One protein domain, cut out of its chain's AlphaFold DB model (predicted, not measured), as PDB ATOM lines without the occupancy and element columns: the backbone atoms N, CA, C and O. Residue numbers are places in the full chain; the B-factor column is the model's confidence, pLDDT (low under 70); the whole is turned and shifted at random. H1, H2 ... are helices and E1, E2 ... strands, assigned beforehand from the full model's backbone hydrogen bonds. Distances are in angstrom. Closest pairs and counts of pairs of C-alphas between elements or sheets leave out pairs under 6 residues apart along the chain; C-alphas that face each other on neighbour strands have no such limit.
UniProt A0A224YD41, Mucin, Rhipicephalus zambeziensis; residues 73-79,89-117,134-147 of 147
ATOM      1  N   ASP A  73     114.390 143.305 158.661       78.38
ATOM      2  CA  ASP A  73     113.833 142.434 157.648       78.38
ATOM      3  C   ASP A  73     114.051 140.975 158.078       78.38
ATOM      4  O   ASP A  73     115.057 140.634 158.705       78.38
ATOM      5  N   LYS A  74     113.094 140.094 157.776       82.06
ATOM      6  CA  LYS A  74     113.224 138.668 158.118       82.06
ATOM      7  C   LYS A  74     114.440 138.050 157.430       82.06
ATOM      8  O   LYS A  74     115.019 137.099 157.954       82.06
ATOM      9  N   ASP A  75     114.841 138.626 156.299       85.75
ATOM     10  CA  ASP A  75     116.000 138.209 155.521       85.75
ATOM     11  C   ASP A  75     117.349 138.610 156.157       85.75
ATOM     12  O   ASP A  75     118.387 138.054 155.791       85.75
ATOM     13  N   CYS A  76     117.357 139.485 157.173       85.88
ATOM     14  CA  CYS A  76     118.580 139.923 157.855       85.88
ATOM     15  C   CYS A  76     119.339 138.775 158.526       85.88
ATOM     16  O   CYS A  76     120.563 138.681 158.415       85.88
ATOM     17  N   SER A  77     118.615 137.854 159.167       82.81
ATOM     18  CA  SER A  77     119.218 136.696 159.834       82.81
ATOM     19  C   SER A  77     119.941 135.780 158.848       82.81
ATOM     20  O   SER A  77     120.986 135.225 159.183       82.81
ATOM     21  N   TYR A  78     119.410 135.624 157.633       82.50
ATOM     22  CA  TYR A  78     120.056 134.811 156.605       82.50
ATOM     23  C   TYR A  78     121.260 135.538 155.994       82.50
ATOM     24  O   TYR A  78     122.305 134.927 155.786       82.50
ATOM     25  N   HIS A  79     121.152 136.852 155.770       80.56
ATOM     26  CA  HIS A  79     122.250 137.651 155.229       80.56
ATOM     27  C   HIS A  79     123.486 137.651 156.140       80.56
ATOM     28  O   HIS A  79     124.601 137.423 155.675       80.56
ATOM     29  N   HIS A  89     117.783 129.544 150.351       86.69
ATOM     30  CA  HIS A  89     116.873 130.506 150.962       86.69
ATOM     31  C   HIS A  89     116.076 131.236 149.893       86.69
ATOM     32  O   HIS A  89     116.611 131.676 148.870       86.69
ATOM     33  N   VAL A  90     114.781 131.371 150.160       90.44
ATOM     34  CA  VAL A  90     113.857 132.134 149.328       90.44
ATOM     35  C   VAL A  90     113.579 133.437 150.057       90.44
ATOM     36  O   VAL A  90     112.864 133.446 151.058       90.44
ATOM     37  N   TYR A  91     114.160 134.516 149.547       89.88
ATOM     38  CA  TYR A  91     114.056 135.845 150.133       89.88
ATOM     39  C   TYR A  91     112.624 136.388 150.044       89.88
ATOM     40  O   TYR A  91     111.915 136.163 149.063       89.88
ATOM     41  N   GLU A  92     112.180 137.140 151.045       89.12
ATOM     42  CA  GLU A  92     110.931 137.909 150.958       89.12
ATOM     43  C   GLU A  92     111.137 139.163 150.099       89.12
ATOM     44  O   GLU A  92     110.225 139.580 149.382       89.12
ATOM     45  N   LYS A  93     112.342 139.751 150.132       88.00
ATOM     46  CA  LYS A  93     112.704 140.917 149.315       88.00
ATOM     47  C   LYS A  93     114.097 140.782 148.713       88.00
ATOM     48  O   LYS A  93     115.022 140.279 149.335       88.00
ATOM     49  N   CYS A  94     114.266 141.323 147.509       91.12
ATOM     50  CA  CYS A  94     115.567 141.389 146.839       91.12
ATOM     51  C   CYS A  94     116.393 142.625 147.227       91.12
ATOM     52  O   CYS A  94     117.578 142.698 146.909       91.12
ATOM     53  N   ALA A  95     115.777 143.572 147.936       89.88
ATOM     54  CA  ALA A  95     116.440 144.683 148.595       89.88
ATOM     55  C   ALA A  95     115.777 144.924 149.957       89.88
ATOM     56  O   ALA A  95     114.551 145.040 150.044       89.88
ATOM     57  N   PHE A  96     116.573 144.976 151.018       88.75
ATOM     58  CA  PHE A  96     116.088 145.155 152.386       88.75
ATOM     59  C   PHE A  96     117.096 145.920 153.237       88.75
ATOM     60  O   PHE A  96     118.246 146.074 152.845       88.75
ATOM     61  N   VAL A  97     116.660 146.421 154.393       86.56
ATOM     62  CA  VAL A  97     117.518 147.142 155.340       86.56
ATOM     63  C   VAL A  97     117.646 146.318 156.616       86.56
ATOM     64  O   VAL A  97     116.631 145.865 157.151       86.56
ATOM     65  N   CYS A  98     118.871 146.138 157.106       85.31
ATOM     66  CA  CYS A  98     119.134 145.624 158.449       85.31
ATOM     67  C   CYS A  98     119.734 146.724 159.315       85.31
ATOM     68  O   CYS A  98     120.299 147.687 158.807       85.31
ATOM     69  N   ASP A  99     119.542 146.604 160.627       81.75
ATOM     70  CA  ASP A  99     120.174 147.461 161.631       81.75
ATOM     71  C   ASP A  99     120.042 148.979 161.384       81.75
ATOM     72  O   ASP A  99     120.882 149.766 161.793       81.75
ATOM     73  N   THR A 100     118.879 149.399 160.867       72.12
ATOM     74  CA  THR A 100     118.393 150.795 160.743       72.12
ATOM     75  C   THR A 100     118.836 151.552 159.488       72.12
ATOM     76  O   THR A 100     118.030 152.322 158.965       72.12
ATOM     77  N   ASP A 101     120.041 151.333 158.965       80.12
ATOM     78  CA  ASP A 101     120.562 152.088 157.812       80.12
ATOM     79  C   ASP A 101     121.375 151.262 156.801       80.12
ATOM     80  O   ASP A 101     121.682 151.757 155.712       80.12
ATOM     81  N   GLU A 102     121.659 149.991 157.086       82.94
ATOM     82  CA  GLU A 102     122.388 149.137 156.151       82.94
ATOM     83  C   GLU A 102     121.435 148.520 155.126       82.94
ATOM     84  O   GLU A 102     120.707 147.568 155.406       82.94
ATOM     85  N   ALA A 103     121.429 149.077 153.915       84.19
ATOM     86  CA  ALA A 103     120.696 148.517 152.788       84.19
ATOM     87  C   ALA A 103     121.492 147.390 152.116       84.19
ATOM     88  O   ALA A 103     122.620 147.580 151.659       84.19
ATOM     89  N   PHE A 104     120.857 146.233 151.982       86.38
ATOM     90  CA  PHE A 104     121.393 145.044 151.339       86.38
ATOM     91  C   PHE A 104     120.630 144.751 150.057       86.38
ATOM     92  O   PHE A 104     119.400 144.714 150.037       86.38
ATOM     93  N   ALA A 105     121.383 144.499 148.988       89.88
ATOM     94  CA  ALA A 105     120.862 143.952 147.747       89.88
ATOM     95  C   ALA A 105     121.191 142.460 147.691       89.88
ATOM     96  O   ALA A 105     122.351 142.056 147.809       89.88
ATOM     97  N   VAL A 106     120.164 141.641 147.504       89.81
ATOM     98  CA  VAL A 106     120.336 140.214 147.249       89.81
ATOM     99  C   VAL A 106     120.978 140.050 145.877       89.81
ATOM    100  O   VAL A 106     120.610 140.738 144.926       89.81
ATOM    101  N   SER A 107     121.945 139.137 145.775       89.88
ATOM    102  CA  SER A 107     122.563 138.799 144.495       89.88
ATOM    103  C   SER A 107     121.516 138.369 143.472       89.88
ATOM    104  O   SER A 107     120.527 137.711 143.816       89.88
ATOM    105  N   ASP A 108     121.780 138.690 142.209       91.25
ATOM    106  CA  ASP A 108     120.945 138.223 141.113       91.25
ATOM    107  C   ASP A 108     120.843 136.683 141.118       91.25
ATOM    108  O   ASP A 108     121.706 135.975 141.647       91.25
ATOM    109  N   ASP A 109     119.742 136.169 140.569       90.06
ATOM    110  CA  ASP A 109     119.411 134.739 140.454       90.06
ATOM    111  C   ASP A 109     119.102 134.008 141.778       90.06
ATOM    112  O   ASP A 109     118.736 132.829 141.765       90.06
ATOM    113  N   LYS A 110     119.154 134.685 142.934       90.44
ATOM    114  CA  LYS A 110     118.613 134.136 144.188       90.44
ATOM    115  C   LYS A 110     117.088 134.083 144.145       90.44
ATOM    116  O   LYS A 110     116.441 134.973 143.596       90.44
ATOM    117  N   LYS A 111     116.507 133.038 144.740       91.94
ATOM    118  CA  LYS A 111     115.053 132.856 144.794       91.94
ATOM    119  C   LYS A 111     114.409 133.887 145.712       91.94
ATOM    120  O   LYS A 111     114.946 134.195 146.773       91.94
ATOM    121  N   CYS A 112     113.228 134.357 145.333       92.06
ATOM    122  CA  CYS A 112     112.443 135.297 146.126       92.06
ATOM    123  C   CYS A 112     110.938 135.029 146.012       92.06
ATOM    124  O   CYS A 112     110.483 134.387 145.063       92.06
ATOM    125  N   TRP A 113     110.151 135.526 146.964       91.62
ATOM    126  CA  TRP A 113     108.692 135.515 146.891       91.62
ATOM    127  C   TRP A 113     108.184 136.723 146.110       91.62
ATOM    128  O   TRP A 113     108.513 137.867 146.412       91.62
ATOM    129  N   MET A 114     107.352 136.478 145.100       88.31
ATOM    130  CA  MET A 114     106.698 137.557 144.372       88.31
ATOM    131  C   MET A 114     105.640 138.218 145.266       88.31
ATOM    132  O   MET A 114     104.907 137.511 145.967       88.31
ATOM    133  N   PRO A 115     105.514 139.557 145.226       78.12
ATOM    134  CA  PRO A 115     104.476 140.251 145.969       78.12
ATOM    135  C   PRO A 115     103.100 139.790 145.479       78.12
ATOM    136  O   PRO A 115     102.786 139.871 144.290       78.12
ATOM    137  N   SER A 116     102.265 139.300 146.396       67.12
ATOM    138  CA  SER A 116     100.866 139.006 146.094       67.12
ATOM    139  C   SER A 116     100.169 140.307 145.695       67.12
ATOM    140  O   SER A 116     100.226 141.289 146.429       67.12
ATOM    141  N   THR A 117      99.476 140.329 144.559       57.09
ATOM    142  CA  THR A 117      98.762 141.511 144.039       57.09
ATOM    143  C   THR A 117      97.509 141.891 144.842       57.09
ATOM    144  O   THR A 117      96.669 142.660 144.370       57.09
ATOM    145  N   VAL A 134     103.845 132.851 144.561       88.31
ATOM    146  CA  VAL A 134     104.662 132.551 143.377       88.31
ATOM    147  C   VAL A 134     106.117 132.901 143.683       88.31
ATOM    148  O   VAL A 134     106.384 133.959 144.246       88.31
ATOM    149  N   GLN A 135     107.053 132.020 143.329       90.50
ATOM    150  CA  GLN A 135     108.487 132.300 143.440       90.50
ATOM    151  C   GLN A 135     109.020 132.957 142.166       90.50
ATOM    152  O   GLN A 135     108.628 132.599 141.052       90.50
ATOM    153  N   GLY A 136     109.942 133.893 142.351       93.00
ATOM    154  CA  GLY A 136     110.714 134.551 141.311       93.00
ATOM    155  C   GLY A 136     112.216 134.437 141.561       93.00
ATOM    156  O   GLY A 136     112.673 133.647 142.393       93.00
ATOM    157  N   ILE A 137     112.971 135.249 140.833       93.19
ATOM    158  CA  ILE A 137     114.404 135.465 141.022       93.19
ATOM    159  C   ILE A 137     114.681 136.945 141.258       93.19
ATOM    160  O   ILE A 137     114.000 137.807 140.700       93.19
ATOM    161  N   CYS A 138     115.697 137.236 142.060       93.06
ATOM    162  CA  CYS A 138     116.181 138.592 142.224       93.06
ATOM    163  C   CYS A 138     116.888 139.065 140.954       93.06
ATOM    164  O   CYS A 138     117.738 138.358 140.410       93.06
ATOM    165  N   LYS A 139     116.516 140.259 140.487       94.25
ATOM    166  CA  LYS A 139     117.227 141.018 139.455       94.25
ATOM    167  C   LYS A 139     117.206 142.495 139.803       94.25
ATOM    168  O   LYS A 139     116.129 143.063 139.964       94.25
ATOM    169  N   ASN A 140     118.377 143.123 139.887       91.50
ATOM    170  CA  ASN A 140     118.511 144.559 140.174       91.50
ATOM    171  C   ASN A 140     117.750 145.015 141.441       91.50
ATOM    172  O   ASN A 140     117.195 146.111 141.475       91.50
ATOM    173  N   GLY A 141     117.694 144.173 142.477       89.75
ATOM    174  CA  GLY A 141     116.981 144.479 143.724       89.75
ATOM    175  C   GLY A 141     115.462 144.261 143.687       89.75
ATOM    176  O   GLY A 141     114.800 144.490 144.696       89.75
ATOM    177  N   GLU A 142     114.904 143.757 142.583       91.94
ATOM    178  CA  GLU A 142     113.482 143.420 142.447       91.94
ATOM    179  C   GLU A 142     113.268 141.912 142.274       91.94
ATOM    180  O   GLU A 142     114.085 141.216 141.668       91.94
ATOM    181  N   CYS A 143     112.148 141.396 142.790       92.69
ATOM    182  CA  CYS A 143     111.757 140.002 142.587       92.69
ATOM    183  C   CYS A 143     110.955 139.857 141.290       92.69
ATOM    184  O   CYS A 143     109.805 140.297 141.213       92.69
ATOM    185  N   VAL A 144     111.545 139.226 140.273       93.12
ATOM    186  CA  VAL A 144     110.943 139.068 138.942       93.12
ATOM    187  C   VAL A 144     110.609 137.612 138.637       93.12
ATOM    188  O   VAL A 144     111.201 136.686 139.186       93.12
ATOM    189  N   SER A 145     109.660 137.382 137.730       92.00
ATOM    190  CA  SER A 145     109.360 136.020 137.278       92.00
ATOM    191  C   SER A 145     110.573 135.410 136.563       92.00
ATOM    192  O   SER A 145     111.202 136.060 135.732       92.00
ATOM    193  N   SER A 146     110.887 134.151 136.876       83.12
ATOM    194  CA  SER A 146     111.998 133.391 136.274       83.12
ATOM    195  C   SER A 146     111.597 132.660 134.976       83.12
ATOM    196  O   SER A 146     112.335 131.813 134.475       83.12
ATOM    197  N   LYS A 147     110.389 132.925 134.461       66.88
ATOM    198  CA  LYS A 147     109.757 132.155 133.384       66.88
ATOM    199  C   LYS A 147     109.884 132.811 132.016       66.88
ATOM    200  O   LYS A 147     109.729 134.049 131.944       66.88
TER     201      LYS A 147
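Overview. This is residues 73 to 79, 89 to 117 and 134 to 147 of the 147 residues of the protein "Mucin" of Rhipicephalus zambeziensis (UniProt A0A224YD41). Two small strand units lie end to end in an elongated model: the hairpin of E1 and E2, with the short helix H1 near the end of E1, and a little antiparallel sheet in the order E3, E4, E5. The 50 printed residues hold one named helix and five named strands, in the order H1, E1, E2, E3, E4, E5. The class is mostly strand, with under half of the residues in named elements. The whole is compact, with a radius of gyration of the C-alphas of 10.4 A and spans of 33 by 19 by 18 A.

Arrangement. H1, residues 76 to 79, is too short for an O i to N i+4 pair; its one O i to N i+3 pair is within hydrogen-bond range. Its closest C-alpha pair with E1, residues 95 to 98, is Cys 76 and Cys 98, 5.8 A. E1 and E2, residues 102 to 105, form an antiparallel hairpin at 152 degrees, with N 104 and O 96 2.8 A apart. E3, residues 111 to 113, is apart from E2. E4, residues 135 to 139, pairs staggered: its residues 135 to 137 with E3, N 136 to O 112 at 2.8 A, and 137 to 139 with E5, residues 142 to 144, N 137 to O 144 at 2.8 A. E4 and E5 form a hairpin. The closest C-alphas of E1 and E5 are Ala 95 and Glu 142, 6.9 A.

Along the chain. H1 begins at C-alpha 76 (118.580, 139.923, 157.855). E1 measures 10.3 A, E2 10.0 A and E4 13.0 A from first to last C-alpha. E5 ends at C-alpha 144 (110.943, 139.068, 138.942).

Size, cuts and confidence. The two farthest C-alphas, Thr 100 and Lys 147, are 34.2 A apart. Residues 80 to 88 and 118 to 133 are not printed; the C-alpha gaps are 9.9 A and 10.7 A. Of the links printed whole, E1 to E2, E2 to E3 and E4 to E5 are tight. Residues 116, 117 and 147 have pLDDT under 70.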